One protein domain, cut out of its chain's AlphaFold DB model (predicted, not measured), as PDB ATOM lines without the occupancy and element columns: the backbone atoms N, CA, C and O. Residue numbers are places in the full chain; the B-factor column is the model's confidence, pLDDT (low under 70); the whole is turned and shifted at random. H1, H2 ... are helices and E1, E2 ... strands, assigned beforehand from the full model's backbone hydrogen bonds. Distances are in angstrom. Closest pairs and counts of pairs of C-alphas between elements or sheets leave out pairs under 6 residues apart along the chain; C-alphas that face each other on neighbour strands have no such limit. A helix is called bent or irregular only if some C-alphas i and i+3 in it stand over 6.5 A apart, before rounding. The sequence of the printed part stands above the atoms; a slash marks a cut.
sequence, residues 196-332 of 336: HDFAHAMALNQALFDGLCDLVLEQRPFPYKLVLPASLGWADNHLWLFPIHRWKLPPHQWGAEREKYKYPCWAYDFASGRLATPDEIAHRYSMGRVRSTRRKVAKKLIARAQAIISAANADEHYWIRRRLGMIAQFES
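AT A GLANCE: This is residues 196 to 332 of the 336 residues of an uncharacterized protein of Pseudomonas resinovorans NBRC 106553 (UniProt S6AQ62). The model is a V of helices with a filled mouth: one arm is the pair H1 and H5, side by side and running opposite ways, the other is the long helix H4, and H4 and H5 meet near their ends at the corner. Between the arms lie the small hairpin E1 and E2, next to H1, and two long unnamed stretches, residues 242 to 255 and 260 to 277, with short H2 toward the open side and H3 packed on the far part of H4. The 137 printed residues hold five named helices and two named strands in the order H1 E1 E2 H2 H3 H4 H5; the sheet E1 - E2 is antiparallel and the class is mostly helix. The whole is compact, with a radius of gyration of the C-alphas of 16.4 A, yet elongated, spanning 53 by 34 by 22 A.

HOW THE PARTS SIT: H1, residues 196 to 217, touches H5, residues 319 to 331, at a shallow tilt of 30 degrees, opposite ways; their closest C-alphas, of Phe 209 and Ala 328, are 4.6 A apart. The closest C-alphas of H1 and E1, residues 224 to 227, are those of Gly 211 and Leu 226, 5.7 A apart. E1 forms an antiparallel hairpin with E2, residues 238 to 241, with N 226 and O 239 within hydrogen-bond range at 2.8 A and N 224 and O 241 at 3.0 A. H2, residues 256 to 259, touches no helix. H3, residues 278 to 284, touches residues 291 to 302 of H4, residues 291 to 314, at a steep tilt of 65 degrees, opposite ways; the closest C-alphas, of Ala 282 and Arg 295, are 5.0 A apart. H4 and H5 are close but not clearly touching, with the closest C-alphas, of Ala 312 and Ile 320, 7.6 A apart, and only just about perpendicular at 70.2 degrees. H1 and H4 are apart. Every O i to N i+4 pair is within hydrogen-bond range in H1, H4 and H5; H3 has 1 of 3, beside 1 of 4 O i to N i+3 pairs, and H2 is too short for an O i to N i+4 pair.

IN THESE COORDINATES: H1 begins at C-alpha 196 (-35.129, 7.810, 60.034) and is 31.1 A long. E1 measures 9.5 A and E2 9.6 A. H2 has four residues. H3, 10.3 A, is irregular, with C-alphas 280 and 283 7.5 A apart. H4 runs 34.7 A from C-alpha 291 (-28.678, 43.548, 23.287). H5, 18.7 A, ends at C-alpha 331 (-19.220, 9.702, 50.496).

THE WHOLE: The two C-alphas farthest apart, of His 196 and Val 290, are 53.9 A apart. The printed part has no cut. The links E2 to H2 and H2 to H3 are long; residues 268 to 269 pair antiparallel with residues 274 to 275 in the second. The link H4 to H5 is tight. The mean pLDDT of the printed part is 88.8, and residues 286 to 291 and residue 332 are under 70.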
ATOM      1  N   HIS A 196     -34.601   7.312  61.299       71.75
ATOM      2  CA  HIS A 196     -35.129   7.810  60.034       71.75
ATOM      3  C   HIS A 196     -34.166   8.760  59.290       71.75
ATOM      4  O   HIS A 196     -33.817   8.512  58.140       71.75
ATOM      5  N   ASP A 197     -33.671   9.811  59.938       74.25
ATOM      6  CA  ASP A 197     -32.753  10.783  59.332       74.25
ATOM      7  C   ASP A 197     -31.385  10.164  59.012       74.25
ATOM      8  O   ASP A 197     -30.759  10.510  58.006       74.25
ATOM      9  N   PHE A 198     -30.940   9.196  59.821       78.25
ATOM     10  CA  PHE A 198     -29.743   8.406  59.530       78.25
ATOM     11  C   PHE A 198     -29.923   7.556  58.266       78.25
ATOM     12  O   PHE A 198     -29.070   7.591  57.377       78.25
ATOM     13  N   ALA A 199     -31.053   6.853  58.138       77.94
ATOM     14  CA  ALA A 199     -31.375   6.072  56.947       77.94
ATOM     15  C   ALA A 199     -31.457   6.953  55.689       77.94
ATOM     16  O   ALA A 199     -30.950   6.572  54.633       77.94
ATOM     17  N   HIS A 200     -32.019   8.162  55.800       81.19
ATOM     18  CA  HIS A 200     -32.056   9.135  54.704       81.19
ATOM     19  C   HIS A 200     -30.654   9.596  54.290       81.19
ATOM     20  O   HIS A 200     -30.346   9.629  53.096       81.19
ATOM     21  N   ALA A 201     -29.797   9.927  55.258       81.44
ATOM     22  CA  ALA A 201     -28.417  10.323  54.993       81.44
ATOM     23  C   ALA A 201     -27.611   9.180  54.355       81.44
ATOM     24  O   ALA A 201     -26.899   9.405  53.378       81.44
ATOM     25  N   MET A 202     -27.768   7.945  54.846       85.25
ATOM     26  CA  MET A 202     -27.134   6.764  54.257       85.25
ATOM     27  C   MET A 202     -27.598   6.516  52.823       85.25
ATOM     28  O   MET A 202     -26.758   6.334  51.947       85.25
ATOM     29  N   ALA A 203     -28.907   6.555  52.563       86.44
ATOM     30  CA  ALA A 203     -29.450   6.366  51.220       86.44
ATOM     31  C   ALA A 203     -28.922   7.428  50.244       86.44
ATOM     32  O   ALA A 203     -28.597   7.119  49.097       86.44
ATOM     33  N   LEU A 204     -28.799   8.680  50.698       87.88
ATOM     34  CA  LEU A 204     -28.235   9.760  49.895       87.88
ATOM     35  C   LEU A 204     -26.749   9.535  49.603       87.88
ATOM     36  O   LEU A 204     -26.337   9.649  48.449       87.88
ATOM     37  N   ASN A 205     -25.957   9.210  50.623       88.44
ATOM     38  CA  ASN A 205     -24.521   8.976  50.482       88.44
ATOM     39  C   ASN A 205     -24.237   7.770  49.582       88.44
ATOM     40  O   ASN A 205     -23.384   7.858  48.703       88.44
ATOM     41  N   GLN A 206     -25.009   6.691  49.727       90.19
ATOM     42  CA  GLN A 206     -24.926   5.516  48.865       90.19
ATOM     43  C   GLN A 206     -25.244   5.872  47.406       90.19
ATOM     44  O   GLN A 206     -24.449   5.572  46.523       90.19
ATOM     45  N   ALA A 207     -26.336   6.600  47.146       92.25
ATOM     46  CA  ALA A 207     -26.682   7.027  45.788       92.25
ATOM     47  C   ALA A 207     -25.617   7.951  45.164       92.25
ATOM     48  O   ALA A 207     -25.308   7.840  43.976       92.25
ATOM     49  N   LEU A 208     -25.029   8.855  45.960       92.56
ATOM     50  CA  LEU A 208     -23.902   9.685  45.530       92.56
ATOM     51  C   LEU A 208     -22.673   8.827  45.211       92.56
ATOM     52  O   LEU A 208     -22.047   9.044  44.178       92.56
ATOM     53  N   PHE A 209     -22.324   7.879  46.080       92.94
ATOM     54  CA  PHE A 209     -21.195   6.978  45.885       92.94
ATOM     55  C   PHE A 209     -21.362   6.162  44.603       92.94
ATOM     56  O   PHE A 209     -20.529   6.273  43.704       92.94
ATOM     57  N   ASP A 210     -22.462   5.420  44.487       93.88
ATOM     58  CA  ASP A 210     -22.715   4.513  43.368       93.88
ATOM     59  C   ASP A 210     -22.758   5.259  42.041       93.88
ATOM     60  O   ASP A 210     -22.088   4.871  41.087       93.88
ATOM     61  N   GLY A 211     -23.487   6.375  41.971       95.19
ATOM     62  CA  GLY A 211     -23.604   7.107  40.715       95.19
ATOM     63  C   GLY A 211     -22.339   7.877  40.327       95.19
ATOM     64  O   GLY A 211     -22.070   8.058  39.141       95.19
ATOM     65  N   LEU A 212     -21.515   8.316  41.287       95.25
ATOM     66  CA  LEU A 212     -20.197   8.873  40.962       95.25
ATOM     67  C   LEU A 212     -19.208   7.778  40.542       95.25
ATOM     68  O   LEU A 212     -18.386   8.028  39.658       95.25
ATOM     69  N   CYS A 213     -19.296   6.583  41.129       94.19
ATOM     70  CA  CYS A 213     -18.541   5.413  40.693       94.19
ATOM     71  C   CYS A 213     -18.943   4.994  39.275       94.19
ATOM     72  O   CYS A 213     -18.054   4.891  38.439       94.19
ATOM     73  N   ASP A 214     -20.236   4.864  38.955       95.19
ATOM     74  CA  ASP A 214     -20.711   4.581  37.585       95.19
ATOM     75  C   ASP A 214     -20.222   5.656  36.603       95.19
ATOM     76  O   ASP A 214     -19.648   5.344  35.565       95.19
ATOM     77  N   LEU A 215     -20.321   6.942  36.954       95.00
ATOM     78  CA  LEU A 215     -19.803   8.016  36.102       95.00
ATOM     79  C   LEU A 215     -18.302   7.878  35.782       95.00
ATOM     80  O   LEU A 215     -17.875   8.181  34.662       95.00
ATOM     81  N   VAL A 216     -17.487   7.510  36.770       94.00
ATOM     82  CA  VAL A 216     -16.022   7.502  36.644       94.00
ATOM     83  C   VAL A 216     -15.502   6.176  36.097       94.00
ATOM     84  O   VAL A 216     -14.684   6.202  35.183       94.00
ATOM     85  N   LEU A 217     -15.965   5.050  36.638       92.62
ATOM     86  CA  LEU A 217     -15.509   3.705  36.286       92.62
ATOM     87  C   LEU A 217     -16.083   3.253  34.940       92.62
ATOM     88  O   LEU A 217     -15.322   2.790  34.099       92.62
ATOM     89  N   GLU A 218     -17.374   3.498  34.692       94.50
ATOM     90  CA  GLU A 218     -18.031   3.182  33.409       94.50
ATOM     91  C   GLU A 218     -17.895   4.319  32.384       94.50
ATOM     92  O   GLU A 218     -18.531   4.311  31.330       94.50
ATOM     93  N   GLN A 219     -17.097   5.343  32.706       92.56
ATOM     94  CA  GLN A 219     -16.751   6.452  31.815       92.56
ATOM     95  C   GLN A 219     -17.962   7.161  31.189       92.56
ATOM     96  O   GLN A 219     -17.898   7.687  30.074       92.56
ATOM     97  N   ARG A 220     -19.082   7.230  31.917       96.38
ATOM     98  CA  ARG A 220     -20.329   7.807  31.400       96.38
ATOM     99  C   ARG A 220     -20.118   9.252  30.929       96.38
ATOM    100  O   ARG A 220     -19.321   9.992  31.524       96.38
ATOM    101  N   PRO A 221     -20.802   9.691  29.863       96.88
ATOM    102  CA  PRO A 221     -20.626  11.036  29.338       96.88
ATOM    103  C   PRO A 221     -21.293  12.082  30.236       96.88
ATOM    104  O   PRO A 221     -22.331  11.851  30.852       96.88
ATOM    105  N   PHE A 222     -20.716  13.277  30.252       97.25
ATOM    106  CA  PHE A 222     -21.379  14.481  30.723       97.25
ATOM    107  C   PHE A 222     -22.287  15.083  29.632       97.25
ATOM    108  O   PHE A 222     -21.914  15.054  28.456       97.25
ATOM    109  N   PRO A 223     -23.391  15.755  30.007       97.69
ATOM    110  CA  PRO A 223     -23.942  15.850  31.361       97.69
ATOM    111  C   PRO A 223     -24.481  14.500  31.843       97.69
ATOM    112  O   PRO A 223     -25.144  13.796  31.091       97.69
ATOM    113  N   TYR A 224     -24.185  14.141  33.090       97.62
ATOM    114  CA  TYR A 224     -24.547  12.833  33.640       97.62
ATOM    115  C   TYR A 224     -25.745  12.953  34.578       97.62
ATOM    116  O   TYR A 224     -25.768  13.840  35.434       97.62
ATOM    117  N   LYS A 225     -26.738  12.075  34.414       96.38
ATOM    118  CA  LYS A 225     -27.943  12.048  35.246       96.38
ATOM    119  C   LYS A 225     -27.700  11.175  36.472       96.38
ATOM    120  O   LYS A 225     -27.791   9.958  36.395       96.38
ATOM    121  N   LEU A 226     -27.426  11.808  37.605       95.75
ATOM    122  CA  LEU A 226     -27.264  11.127  38.881       95.75
ATOM    123  C   LEU A 226     -28.628  10.896  39.526       95.75
ATOM    124  O   LEU A 226     -29.278  11.860  39.927       95.75
ATOM    125  N   VAL A 227     -29.050   9.639  39.640       94.81
ATOM    126  CA  VAL A 227     -30.278   9.268  40.355       94.81
ATOM    127  C   VAL A 227     -30.057   9.424  41.859       94.81
ATOM    128  O   VAL A 227     -29.000   9.076  42.377       94.81
ATOM    129  N   LEU A 228     -31.047   9.972  42.555       92.31
ATOM    130  CA  LEU A 228     -31.032  10.189  43.997       92.31
ATOM    131  C   LEU A 228     -32.262   9.549  44.654       92.31
ATOM    132  O   LEU A 228     -33.239   9.246  43.968       92.31
ATOM    133  N   PRO A 229     -32.251   9.346  45.981       89.94
ATOM    134  CA  PRO A 229     -33.397   8.782  46.682       89.94
ATOM    135  C   PRO A 229     -34.635   9.683  46.598       89.94
ATOM    136  O   PRO A 229     -34.545  10.903  46.749       89.94
ATOM    137  N   ALA A 230     -35.811   9.064  46.458       87.12
ATOM    138  CA  ALA A 230     -37.104   9.761  46.476       87.12
ATOM    139  C   ALA A 230     -37.385  10.507  47.788       87.12
ATOM    140  O   ALA A 230     -38.165  11.456  47.836       87.12
ATOM    141  N   SER A 231     -36.695  10.106  48.851       82.12
ATOM    142  CA  SER A 231     -36.790  10.688  50.180       82.12
ATOM    143  C   SER A 231     -36.345  12.153  50.274       82.12
ATOM    144  O   SER A 231     -36.583  12.796  51.293       82.12
ATOM    145  N   LEU A 232     -35.735  12.705  49.218       80.56
ATOM    146  CA  LEU A 232     -35.409  14.130  49.114       80.56
ATOM    147  C   LEU A 232     -36.634  15.022  48.853       80.56
ATOM    148  O   LEU A 232     -36.528  16.241  48.989       80.56
ATOM    149  N   GLY A 233     -37.772  14.437  48.456       81.38
ATOM    150  CA  GLY A 233     -39.011  15.173  48.193       81.38
ATOM    151  C   GLY A 233     -38.916  16.143  47.013       81.38
ATOM    152  O   GLY A 233     -39.630  17.143  46.970       81.38
ATOM    153  N   TRP A 234     -37.999  15.899  46.074       86.19
ATOM    154  CA  TRP A 234     -37.891  16.694  44.853       86.19
ATOM    155  C   TRP A 234     -38.883  16.186  43.810       86.19
ATOM    156  O   TRP A 234     -39.210  15.004  43.789       86.19
ATOM    157  N   ALA A 235     -39.349  17.081  42.933       83.06
ATOM    158  CA  ALA A 235     -40.236  16.700  41.831       83.06
ATOM    159  C   ALA A 235     -39.587  15.629  40.938       83.06
ATOM    160  O   ALA A 235     -40.245  14.678  40.531       83.06
ATOM    161  N   ASP A 236     -38.278  15.769  40.717       84.94
ATOM    162  CA  ASP A 236     -37.447  14.785  40.047       84.94
ATOM    163  C   ASP A 236     -36.342  14.286  40.987       84.94
ATOM    164  O   ASP A 236     -35.567  15.069  41.546       84.94
ATOM    165  N   ASN A 237     -36.223  12.965  41.114       90.12
ATOM    166  CA  ASN A 237     -35.253  12.304  41.991       90.12
ATOM    167  C   ASN A 237     -33.873  12.175  41.329       90.12
ATOM    168  O   ASN A 237     -33.284  11.095  41.286       90.12
ATOM    169  N   HIS A 238     -33.356  13.260  40.751       92.75
ATOM    170  CA  HIS A 238     -32.036  13.263  40.121       92.75
ATOM    171  C   HIS A 238     -31.339  14.621  40.185       92.75
ATOM    172  O   HIS A 238     -31.947  15.665  40.408       92.75
ATOM    173  N   LEU A 239     -30.031  14.604  39.921       93.88
ATOM    174  CA  LEU A 239     -29.235  15.786  39.603       93.88
ATOM    175  C   LEU A 239     -28.501  15.597  38.290       93.88
ATOM    176  O   LEU A 239     -27.953  14.536  38.011       93.88
ATOM    177  N   TRP A 240     -28.404  16.676  37.525       96.44
ATOM    178  CA  TRP A 240     -27.495  16.729  36.392       96.44
ATOM    179  C   TRP A 240     -26.107  17.164  36.833       96.44
ATOM    180  O   TRP A 240     -25.936  18.199  37.487       96.44
ATOM    181  N   LEU A 241     -25.113  16.363  36.458       97.00
ATOM    182  CA  LEU A 241     -23.714  16.626  36.735       97.00
ATOM    183  C   LEU A 241     -23.033  17.217  35.505       97.00
ATOM    184  O   LEU A 241     -23.195  16.711  34.395       97.00
ATOM    185  N   PHE A 242     -22.224  18.254  35.709       97.62
ATOM    186  CA  PHE A 242     -21.455  18.906  34.647       97.62
ATOM    187  C   PHE A 242     -19.951  18.924  34.952       97.62
ATOM    188  O   PHE A 242     -19.562  18.990  36.123       97.62
ATOM    189  N   PRO A 243     -19.082  18.962  33.921       96.00
ATOM    190  CA  PRO A 243     -17.636  18.893  34.085       96.00
ATOM    191  C   PRO A 243     -17.026  20.255  34.453       96.00
ATOM    192  O   PRO A 243     -16.140  20.779  33.782       96.00
ATOM    193  N   ILE A 244     -17.509  20.857  35.540       94.44
ATOM    194  CA  ILE A 244     -17.068  22.158  36.057       94.44
ATOM    195  C   ILE A 244     -16.875  22.121  37.572       94.44
ATOM    196  O   ILE A 244     -17.340  21.218  38.260       94.44
ATOM    197  N   HIS A 245     -16.218  23.143  38.132       88.88
ATOM    198  CA  HIS A 245     -15.980  23.211  39.579       88.88
ATOM    199  C   HIS A 245     -17.257  23.078  40.423       88.88
ATOM    200  O   HIS A 245     -17.215  22.417  41.465       88.88
ATOM    201  N   ARG A 246     -18.360  23.690  39.968       91.94
ATOM    202  CA  ARG A 246     -19.713  23.518  40.510       91.94
ATOM    203  C   ARG A 246     -20.417  22.410  39.731       91.94
ATOM    204  O   ARG A 246     -21.223  22.675  38.852       91.94
ATOM    205  N   TRP A 247     -20.041  21.178  40.031       92.62
ATOM    206  CA  TRP A 247     -20.453  20.001  39.277       92.62
ATOM    207  C   TRP A 247     -21.933  19.633  39.460       92.62
ATOM    208  O   TRP A 247     -22.471  18.963  38.594       92.62
ATOM    209  N   LYS A 248     -22.598  20.107  40.525       92.38
ATOM    210  CA  LYS A 248     -24.040  19.938  40.788       92.38
ATOM    211  C   LYS A 248     -24.687  21.232  41.289       92.38
ATOM    212  O   LYS A 248     -23.998  22.078  41.872       92.38
ATOM    213  N   LEU A 249     -26.004  21.360  41.114       92.44
ATOM    214  CA  LEU A 249     -26.812  22.431  41.705       92.44
ATOM    215  C   LEU A 249     -28.239  21.928  42.031       92.44
ATOM    216  O   LEU A 249     -29.006  21.702  41.096       92.44
ATOM    217  N   PRO A 250     -28.603  21.753  43.317       90.62
ATOM    218  CA  PRO A 250     -29.934  21.296  43.732       90.62
ATOM    219  C   PRO A 250     -31.091  22.238  43.351       90.62
ATOM    220  O   PRO A 250     -30.860  23.449  43.282       90.62
ATOM    221  N   PRO A 251     -32.335  21.727  43.212       89.69
ATOM    222  CA  PRO A 251     -33.507  22.512  42.803       89.69
ATOM    223  C   PRO A 251     -33.772  23.776  43.626       89.69
ATOM    224  O   PRO A 251     -33.996  24.850  43.072       89.69
ATOM    225  N   HIS A 252     -33.655  23.692  44.953       88.12
ATOM    226  CA  HIS A 252     -33.863  24.837  45.849       88.12
ATOM    227  C   HIS A 252     -32.813  25.955  45.686       88.12
ATOM    228  O   HIS A 252     -32.994  27.048  46.209       88.12
ATOM    229  N   GLN A 253     -31.704  25.692  44.981       88.94
ATOM    230  CA  GLN A 253     -30.658  26.681  44.685       88.94
ATOM    231  C   GLN A 253     -30.789  27.274  43.279       88.94
ATOM    232  O   GLN A 253     -29.902  28.007  42.830       88.94
ATOM    233  N   TRP A 254     -31.846  26.935  42.544       87.56
ATOM    234  CA  TRP A 254     -32.137  27.535  41.247       87.56
ATOM    235  C   TRP A 254     -32.726  28.949  41.416       87.56
ATOM    236  O   TRP A 254     -33.027  29.401  42.519       87.56
ATOM    237  N   GLY A 255     -32.848  29.697  40.316       86.12
ATOM    238  CA  GLY A 255     -33.447  31.038  40.337       86.12
ATOM    239  C   GLY A 255     -32.650  32.065  41.152       86.12
ATOM    240  O   GLY A 255     -31.451  32.239  40.925       86.12
ATOM    241  N   ALA A 256     -33.319  32.760  42.076       85.06
ATOM    242  CA  ALA A 256     -32.760  33.889  42.825       85.06
ATOM    243  C   ALA A 256     -31.560  33.507  43.711       85.06
ATOM    244  O   ALA A 256     -30.601  34.271  43.816       85.06
ATOM    245  N   GLU A 257     -31.547  32.305  44.296       88.06
ATOM    246  CA  GLU A 257     -30.399  31.837  45.088       88.06
ATOM    247  C   GLU A 257     -29.139  31.688  44.228       88.06
ATOM    248  O   GLU A 257     -28.031  32.016  44.660       88.06
ATOM    249  N   ARG A 258     -29.304  31.284  42.962       90.31
ATOM    250  CA  ARG A 258     -28.201  31.165  42.006       90.31
ATOM    251  C   ARG A 258     -27.558  32.515  41.692       90.31
ATOM    252  O   ARG A 258     -26.351  32.564  41.456       90.31
ATOM    253  N   GLU A 259     -28.332  33.600  41.699       88.06
ATOM    254  CA  GLU A 259     -27.853  34.958  41.401       88.06
ATOM    255  C   GLU A 259     -26.869  35.486  42.449       88.06
ATOM    256  O   GLU A 259     -25.982  36.271  42.116       88.06
ATOM    257  N   LYS A 260     -26.967  35.004  43.693       87.88
ATOM    258  CA  LYS A 260     -26.064  35.389  44.789       87.88
ATOM    259  C   LYS A 260     -24.638  34.859  44.598       87.88
ATOM    260  O   LYS A 260     -23.706  35.327  45.254       87.88
ATOM    261  N   TYR A 261     -24.427  33.875  43.721       85.25
ATOM    262  CA  TYR A 261     -23.099  33.317  43.491       85.25
ATOM    263  C   TYR A 261     -22.226  34.225  42.624       85.25
ATOM    264  O   TYR A 261     -22.609  34.631  41.533       85.25
ATOM    265  N   LYS A 262     -20.959  34.388  43.032       85.12
ATOM    266  CA  LYS A 262     -19.916  35.049  42.222       85.12
ATOM    267  C   LYS A 262     -19.774  34.441  40.818       85.12
ATOM    268  O   LYS A 262     -19.480  35.149  39.860       85.12
ATOM    269  N   TYR A 263     -19.976  33.126  40.706       86.19
ATOM    270  CA  TYR A 263     -19.954  32.383  39.446       86.19
ATOM    271  C   TYR A 263     -21.214  31.504  39.350       86.19
ATOM    272  O   TYR A 263     -21.199  30.361  39.813       86.19
ATOM    273  N   PRO A 264     -22.311  32.032  38.776       88.25
ATOM    274  CA  PRO A 264     -23.593  31.330  38.685       88.25
ATOM    275  C   PRO A 264     -23.628  30.281  37.563       88.25
ATOM    276  O   PRO A 264     -24.542  29.464  37.510       88.25
ATOM    277  N   CYS A 265     -22.633  30.260  36.668       92.50
ATOM    278  CA  CYS A 265     -22.490  29.241  35.620       92.50
ATOM    279  C   CYS A 265     -23.705  29.139  34.672       92.50
ATOM    280  O   CYS A 265     -24.077  28.035  34.297       92.50
ATOM    281  N   TRP A 266     -24.331  30.260  34.282       93.25
ATOM    282  CA  TRP A 266     -25.593  30.285  33.514       93.25
ATOM    283  C   TRP A 266     -25.598  29.483  32.206       93.25
ATOM    284  O   TRP A 266     -26.661  29.069  31.774       93.25
ATOM    285  N   ALA A 267     -24.440  29.223  31.592       95.12
ATOM    286  CA  ALA A 267     -24.351  28.381  30.396       95.12
ATOM    287  C   ALA A 267     -24.810  26.924  30.622       95.12
ATOM    288  O   ALA A 267     -25.111  26.243  29.649       95.12
ATOM    289  N   TYR A 268     -24.865  26.459  31.872       96.50
ATOM    290  CA  TYR A 268     -25.276  25.108  32.243       96.50
ATOM    291  C   TYR A 268     -26.691  25.129  32.831       96.50
ATOM    292  O   TYR A 268     -26.944  25.810  33.838       96.50
ATOM    293  N   ASP A 269     -27.598  24.387  32.200       95.12
ATOM    294  CA  ASP A 269     -28.956  24.163  32.677       95.12
ATOM    295  C   ASP A 269     -28.995  22.887  33.531       95.12
ATOM    296  O   ASP A 269     -29.009  21.764  33.028       95.12
ATOM    297  N   PHE A 270     -28.989  23.084  34.851       94.00
ATOM    298  CA  PHE A 270     -29.039  22.006  35.838       94.00
ATOM    299  C   PHE A 270     -30.423  21.371  35.989       94.00
ATOM    300  O   PHE A 270     -30.504  20.299  36.581       94.00
ATOM    301  N   ALA A 271     -31.481  21.995  35.464       92.00
ATOM    302  CA  ALA A 271     -32.818  21.417  35.492       92.00
ATOM    303  C   ALA A 271     -32.971  20.375  34.381       92.00
ATOM    304  O   ALA A 271     -33.357  19.236  34.637       92.00
ATOM    305  N   SER A 272     -32.590  20.739  33.153       92.50
ATOM    306  CA  SER A 272     -32.799  19.879  31.981       92.50
ATOM    307  C   SER A 272     -31.568  19.087  31.527       92.50
ATOM    308  O   SER A 272     -31.689  18.240  30.648       92.50
ATOM    309  N   GLY A 273     -30.391  19.315  32.119       95.00
ATOM    310  CA  GLY A 273     -29.198  18.518  31.816       95.00
ATOM    311  C   GLY A 273     -28.551  18.841  30.480       95.00
ATOM    312  O   GLY A 273     -27.923  17.982  29.871       95.00
ATOM    313  N   ARG A 274     -28.688  20.082  30.010       96.06
ATOM    314  CA  ARG A 274     -28.099  20.560  28.753       96.06
ATOM    315  C   ARG A 274     -27.389  21.892  28.941       96.06
ATOM    316  O   ARG A 274     -27.398  22.502  30.011       96.06
ATOM    317  N   LEU A 275     -26.778  22.372  27.868       97.12
ATOM    318  CA  LEU A 275     -26.372  23.766  27.800       97.12
ATOM    319  C   LEU A 275     -27.584  24.663  27.540       97.12
ATOM    320  O   LEU A 275     -28.503  24.312  26.792       97.12
ATOM    321  N   ALA A 276     -27.567  25.836  28.162       95.31
ATOM    322  CA  ALA A 276     -28.555  26.867  27.910       95.31
ATOM    323  C   ALA A 276     -28.392  27.442  26.493       95.31
ATOM    324  O   ALA A 276     -27.301  27.432  25.915       95.31
ATOM    325  N   THR A 277     -29.464  27.992  25.938       94.62
ATOM    326  CA  THR A 277     -29.437  28.714  24.669       94.62
ATOM    327  C   THR A 277     -29.009  30.169  24.889       94.62
ATOM    328  O   THR A 277     -29.159  30.718  25.984       94.62
ATOM    329  N   PRO A 278     -28.483  30.859  23.858       92.56
ATOM    330  CA  PRO A 278     -28.108  32.261  24.001       92.56
ATOM    331  C   PRO A 278     -29.268  33.159  24.445       92.56
ATOM    332  O   PRO A 278     -29.030  34.133  25.154       92.56
ATOM    333  N   ASP A 279     -30.498  32.840  24.041       89.81
ATOM    334  CA  ASP A 279     -31.686  33.626  24.374       89.81
ATOM    335  C   ASP A 279     -32.118  33.441  25.832       89.81
ATOM    336  O   ASP A 279     -32.464  34.423  26.492       89.81
ATOM    337  N   GLU A 280     -31.959  32.232  26.376       90.88
ATOM    338  CA  GLU A 280     -32.232  31.924  27.785       90.88
ATOM    339  C   GLU A 280     -31.347  32.727  28.748       90.88
ATOM    340  O   GLU A 280     -31.781  33.055  29.848       90.88
ATOM    341  N   ILE A 281     -30.113  33.076  28.359       91.44
ATOM    342  CA  ILE A 281     -29.126  33.638  29.301       91.44
ATOM    343  C   ILE A 281     -28.608  35.028  28.936       91.44
ATOM    344  O   ILE A 281     -27.941  35.653  29.758       91.44
ATOM    345  N   ALA A 282     -28.889  35.553  27.738       88.88
ATOM    346  CA  ALA A 282     -28.367  36.858  27.316       88.88
ATOM    347  C   ALA A 282     -28.753  37.990  28.284       88.88
ATOM    348  O   ALA A 282     -27.936  38.866  28.563       88.88
ATOM    349  N   HIS A 283     -29.967  37.963  28.835       86.56
ATOM    350  CA  HIS A 283     -30.447  38.983  29.771       86.56
ATOM    351  C   HIS A 283     -29.670  39.010  31.101       86.56
ATOM    352  O   HIS A 283     -29.657  40.039  31.770       86.56
ATOM    353  N   ARG A 284     -28.969  37.922  31.455       84.94
ATOM    354  CA  ARG A 284     -28.191  37.780  32.698       84.94
ATOM    355  C   ARG A 284     -26.829  38.476  32.663       84.94
ATOM    356  O   ARG A 284     -26.189  38.615  33.701       84.94
ATOM    357  N   TYR A 285     -26.362  38.912  31.490       79.38
ATOM    358  CA  TYR A 285     -25.056  39.555  31.334       79.38
ATOM    359  C   TYR A 285     -25.217  41.071  31.177       79.38
ATOM    360  O   TYR A 285     -25.488  41.576  30.090       79.38
ATOM    361  N   SER A 286     -25.025  41.814  32.269       63.34
ATOM    362  CA  SER A 286     -25.191  43.277  32.329       63.34
ATOM    363  C   SER A 286     -24.048  44.078  31.687       63.34
ATOM    364  O   SER A 286     -24.204  45.271  31.440       63.34
ATOM    365  N   MET A 287     -22.922  43.441  31.337       57.00
ATOM    366  CA  MET A 287     -21.717  44.119  30.819       57.00
ATOM    367  C   MET A 287     -21.837  44.683  29.387       57.00
ATOM    368  O   MET A 287     -20.867  45.200  28.844       57.00
ATOM    369  N   GLY A 288     -23.014  44.618  28.758       51.66
ATOM    370  CA  GLY A 288     -23.288  45.278  27.481       51.66
ATOM    371  C   GLY A 288     -24.499  46.199  27.585       51.66
ATOM    372  O   GLY A 288     -25.594  45.731  27.902       51.66
ATOM    373  N   ARG A 289     -24.336  47.492  27.266       56.84
ATOM    374  CA  ARG A 289     -25.464  48.436  27.114       56.84
ATOM    375  C   ARG A 289     -26.395  48.053  25.945       56.84
ATOM    376  O   ARG A 289     -27.547  48.455  25.935       56.84
ATOM    377  N   VAL A 290     -25.922  47.218  25.009       69.81
ATOM    378  CA  VAL A 290     -26.630  46.817  23.777       69.81
ATOM    379  C   VAL A 290     -26.936  45.310  23.759       69.81
ATOM    380  O   VAL A 290     -26.071  44.483  24.064       69.81
ATOM    381  N   ARG A 291     -28.163  44.938  23.353       69.62
ATOM    382  CA  ARG A 291     -28.678  43.548  23.287       69.62
ATOM    383  C   ARG A 291     -27.794  42.604  22.460       69.62
ATOM    384  O   ARG A 291     -27.569  41.461  22.860       69.62
ATOM    385  N   SER A 292     -27.252  43.080  21.338       74.25
ATOM    386  CA  SER A 292     -26.375  42.301  20.452       74.25
ATOM    387  C   SER A 292     -25.075  41.866  21.145       74.25
ATOM    388  O   SER A 292     -24.647  40.721  20.989       74.25
ATOM    389  N   THR A 293     -24.487  42.724  21.982       79.69
ATOM    390  CA  THR A 293     -23.278  42.418  22.766       79.69
ATOM    391  C   THR A 293     -23.547  41.350  23.824       79.69
ATOM    392  O   THR A 293     -22.758  40.415  23.967       79.69
ATOM    393  N   ARG A 294     -24.695  41.414  24.512       82.44
ATOM    394  CA  ARG A 294     -25.089  40.398  25.505       82.44
ATOM    395  C   ARG A 294     -25.257  39.016  24.876       82.44
ATOM    396  O   ARG A 294     -24.746  38.028  25.402       82.44
ATOM    397  N   ARG A 295     -25.892  38.951  23.699       87.62
ATOM    398  CA  ARG A 295     -26.048  37.698  22.943       87.62
ATOM    399  C   ARG A 295     -24.702  37.133  22.478       87.62
ATOM    400  O   ARG A 295     -24.511  35.921  22.531       87.62
ATOM    401  N   LYS A 296     -23.753  37.983  22.063       88.00
ATOM    402  CA  LYS A 296     -22.383  37.553  21.716       88.00
ATOM    403  C   LYS A 296     -21.657  36.931  22.916       88.00
ATOM    404  O   LYS A 296     -21.052  35.872  22.769       88.00
ATOM    405  N   VAL A 297     -21.758  37.540  24.103       88.75
ATOM    406  CA  VAL A 297     -21.176  36.989  25.345       88.75
ATOM    407  C   VAL A 297     -21.802  35.641  25.698       88.75
ATOM    408  O   VAL A 297     -21.071  34.682  25.943       88.75
ATOM    409  N   ALA A 298     -23.134  35.541  25.652       91.19
ATOM    410  CA  ALA A 298     -23.849  34.289  25.885       91.19
ATOM    411  C   ALA A 298     -23.376  33.174  24.934       91.19
ATOM    412  O   ALA A 298     -22.973  32.110  25.400       91.19
ATOM    413  N   LYS A 299     -23.320  33.445  23.619       93.62
ATOM    414  CA  LYS A 299     -22.802  32.500  22.611       93.62
ATOM    415  C   LYS A 299     -21.384  32.024  22.937       93.62
ATOM    416  O   LYS A 299     -21.123  30.828  22.895       93.62
ATOM    417  N   LYS A 300     -20.478  32.940  23.299       93.19
ATOM    418  CA  LYS A 300     -19.087  32.600  23.648       93.19
ATOM    419  C   LYS A 300     -19.006  31.690  24.877       93.19
ATOM    420  O   LYS A 300     -18.215  30.752  24.891       93.19
ATOM    421  N   LEU A 301     -19.803  31.967  25.908       92.94
ATOM    422  CA  LEU A 301     -19.814  31.167  27.135       92.94
ATOM    423  C   LEU A 301     -20.407  29.775  26.910       92.94
ATOM    424  O   LEU A 301     -19.858  28.812  27.435       92.94
ATOM    425  N   ILE A 302     -21.456  29.662  26.094       96.12
ATOM    426  CA  ILE A 302     -22.036  28.373  25.694       96.12
ATOM    427  C   ILE A 302     -21.038  27.570  24.856       96.12
ATOM    428  O   ILE A 302     -20.795  26.409  25.159       96.12
ATOM    429  N   ALA A 303     -20.379  28.188  23.870       96.06
ATOM    430  CA  ALA A 303     -19.351  27.518  23.069       96.06
ATOM    431  C   ALA A 303     -18.185  27.012  23.938       96.06
ATOM    432  O   ALA A 303     -17.727  25.882  23.778       96.06
ATOM    433  N   ARG A 304     -17.743  27.815  24.917       95.75
ATOM    434  CA  ARG A 304     -16.744  27.380  25.904       95.75
ATOM    435  C   ARG A 304     -17.256  26.215  26.751       95.75
ATOM    436  O   ARG A 304     -16.502  25.282  27.001       95.75
ATOM    437  N   ALA A 305     -18.504  26.273  27.206       96.81
ATOM    438  CA  ALA A 305     -19.106  25.208  27.994       96.81
ATOM    439  C   ALA A 305     -19.188  23.892  27.203       96.81
ATOM    440  O   ALA A 305     -18.835  22.848  27.744       96.81
ATOM    441  N   GLN A 306     -19.545  23.964  25.917       98.00
ATOM    442  CA  GLN A 306     -19.552  22.822  25.004       98.00
ATOM    443  C   GLN A 306     -18.155  22.232  24.829       98.00
ATOM    444  O   GLN A 306     -17.992  21.028  24.973       98.00
ATOM    445  N   ALA A 307     -17.140  23.068  24.599       97.19
ATOM    446  CA  ALA A 307     -15.759  22.604  24.485       97.19
ATOM    447  C   ALA A 307     -15.275  21.895  25.762       97.19
ATOM    448  O   ALA A 307     -14.584  20.886  25.672       97.19
ATOM    449  N   ILE A 308     -15.665  22.383  26.948       97.12
ATOM    450  CA  ILE A 308     -15.340  21.725  28.223       97.12
ATOM    451  C   ILE A 308     -16.030  20.360  28.328       97.12
ATOM    452  O   ILE A 308     -15.382  19.400  28.731       97.12
ATOM    453  N   ILE A 309     -17.314  20.259  27.961       97.56
ATOM    454  CA  ILE A 309     -18.037  18.976  27.959       97.56
ATOM    455  C   ILE A 309     -17.381  17.994  26.990       97.56
ATOM    456  O   ILE A 309     -17.065  16.877  27.380       97.56
ATOM    457  N   SER A 310     -17.115  18.424  25.755       97.25
ATOM    458  CA  SER A 310     -16.459  17.595  24.746       97.25
ATOM    459  C   SER A 310     -15.074  17.130  25.205       97.25
ATOM    460  O   SER A 310     -14.774  15.950  25.089       97.25
ATOM    461  N   ALA A 311     -14.263  18.014  25.799       95.81
ATOM    462  CA  ALA A 311     -12.957  17.644  26.345       95.81
ATOM    463  C   ALA A 311     -13.071  16.644  27.509       95.81
ATOM    464  O   ALA A 311     -12.325  15.676  27.554       95.81
ATOM    465  N   ALA A 312     -14.021  16.843  28.425       95.31
ATOM    466  CA  ALA A 312     -14.232  15.941  29.558       95.31
ATOM    467  C   ALA A 312     -14.799  14.568  29.160       95.31
ATOM    468  O   ALA A 312     -14.628  13.594  29.892       95.31
ATOM    469  N   ASN A 313     -15.501  14.496  28.029       96.75
ATOM    470  CA  ASN A 313     -16.013  13.247  27.470       96.75
ATOM    471  C   ASN A 313     -14.983  12.523  26.599       96.75
ATOM    472  O   ASN A 313     -15.091  11.316  26.452       96.75
ATOM    473  N   ALA A 314     -14.005  13.240  26.040       95.19
ATOM    474  CA  ALA A 314     -12.919  12.660  25.248       95.19
ATOM    475  C   ALA A 314     -11.719  12.196  26.096       95.19
ATOM    476  O   ALA A 314     -10.884  11.450  25.598       95.19
ATOM    477  N   ASP A 315     -11.606  12.662  27.343       93.00
ATOM    478  CA  ASP A 315     -10.511  12.335  28.260       93.00
ATOM    479  C   ASP A 315     -11.050  11.663  29.533       93.00
ATOM    480  O   ASP A 315     -11.669  12.293  30.397       93.00
ATOM    481  N   GLU A 316     -10.778  10.369  29.671       89.12
ATOM    482  CA  GLU A 316     -11.137   9.557  30.840       89.12
ATOM    483  C   GLU A 316     -10.456  10.059  32.126       89.12
ATOM    484  O   GLU A 316     -10.999   9.955  33.230       89.12
ATOM    485  N   HIS A 317      -9.286  10.687  31.996       90.25
ATOM    486  CA  HIS A 317      -8.499  11.240  33.096       90.25
ATOM    487  C   HIS A 317      -8.727  12.738  33.309       90.25
ATOM    488  O   HIS A 317      -8.012  13.376  34.109       90.25
ATOM    489  N   TYR A 318      -9.761  13.298  32.673       92.75
ATOM    490  CA  TYR A 318     -10.100  14.702  32.819       92.75
ATOM    491  C   TYR A 318     -10.226  15.063  34.300       92.75
ATOM    492  O   TYR A 318     -10.809  14.337  35.110       92.75
ATOM    493  N   TRP A 319      -9.651  16.198  34.690       93.75
ATOM    494  CA  TRP A 319      -9.454  16.553  36.100       93.75
ATOM    495  C   TRP A 319     -10.748  16.543  36.935       93.75
ATOM    496  O   TRP A 319     -10.698  16.256  38.132       93.75
ATOM    497  N   ILE A 320     -11.910  16.815  36.322       93.56
ATOM    498  CA  ILE A 320     -13.203  16.692  37.008       93.56
ATOM    499  C   ILE A 320     -13.560  15.239  37.314       93.56
ATOM    500  O   ILE A 320     -14.003  14.992  38.428       93.56
ATOM    501  N   ARG A 321     -13.334  14.282  36.407       92.69
ATOM    502  CA  ARG A 321     -13.612  12.856  36.666       92.69
ATOM    503  C   ARG A 321     -12.811  12.363  37.866       92.69
ATOM    504  O   ARG A 321     -13.387  11.859  38.823       92.69
ATOM    505  N   ARG A 322     -11.506  12.661  37.893       91.69
ATOM    506  CA  ARG A 322     -10.633  12.353  39.042       91.69
ATOM    507  C   ARG A 322     -11.123  12.998  40.337       91.69
ATOM    508  O   ARG A 322     -11.136  12.365  41.387       91.69
ATOM    509  N   ARG A 323     -11.568  14.256  40.271       91.69
ATOM    510  CA  ARG A 323     -12.140  14.953  41.431       91.69
ATOM    511  C   ARG A 323     -13.439  14.314  41.919       91.69
ATOM    512  O   ARG A 323     -13.616  14.211  43.126       91.69
ATOM    513  N   LEU A 324     -14.333  13.925  41.016       91.31
ATOM    514  CA  LEU A 324     -15.591  13.267  41.362       91.31
ATOM    515  C   LEU A 324     -15.353  11.871  41.949       91.31
ATOM    516  O   LEU A 324     -15.990  11.543  42.941       91.31
ATOM    517  N   GLY A 325     -14.370  11.123  41.440       89.19
ATOM    518  CA  GLY A 325     -13.943   9.852  42.038       89.19
ATOM    519  C   GLY A 325     -13.416  10.021  43.468       89.19
ATOM    520  O   GLY A 325     -13.794   9.270  44.360       89.19
ATOM    521  N   MET A 326     -12.624  11.069  43.732       87.31
ATOM    522  CA  MET A 326     -12.210  11.391  45.107       87.31
ATOM    523  C   MET A 326     -13.400  11.751  46.005       87.31
ATOM    524  O   MET A 326     -13.401  11.393  47.177       87.31
ATOM    525  N   ILE A 327     -14.406  12.465  45.486       86.81
ATOM    526  CA  ILE A 327     -15.622  12.780  46.254       86.81
ATOM    527  C   ILE A 327     -16.384  11.498  46.582       86.81
ATOM    528  O   ILE A 327     -16.755  11.332  47.737       86.81
ATOM    529  N   ALA A 328     -16.545  10.578  45.625       84.81
ATOM    530  CA  ALA A 328     -17.165   9.279  45.879       84.81
ATOM    531  C   ALA A 328     -16.485   8.577  47.065       84.81
ATOM    532  O   ALA A 328     -17.148   8.213  48.026       84.81
ATOM    533  N   GLN A 329     -15.151   8.520  47.090       76.62
ATOM    534  CA  GLN A 329     -14.411   7.926  48.209       76.62
ATOM    535  C   GLN A 329     -14.753   8.541  49.583       76.62
ATOM    536  O   GLN A 329     -14.755   7.825  50.585       76.62
ATOM    537  N   PHE A 330     -15.044   9.844  49.657       73.56
ATOM    538  CA  PHE A 330     -15.461  10.499  50.904       73.56
ATOM    539  C   PHE A 330     -16.921  10.222  51.283       73.56
ATOM    540  O   PHE A 330     -17.217  10.181  52.474       73.56
ATOM    541  N   GLU A 331     -17.798  10.028  50.298       70.81
ATOM    542  CA  GLU A 331     -19.220   9.702  50.496       70.81
ATOM    543  C   GLU A 331     -19.457   8.199  50.721       70.81
ATOM    544  O   GLU A 331     -20.587   7.784  50.963       70.81
ATOM    545  N   SER A 332     -18.405   7.371  50.660       58.88
ATOM    546  CA  SER A 332     -18.488   5.940  50.951       58.88
ATOM    547  C   SER A 332     -19.069   5.726  52.358       58.88
ATOM    548  O   SER A 332     -18.485   6.215  53.337       58.88
TER     549      SER A 332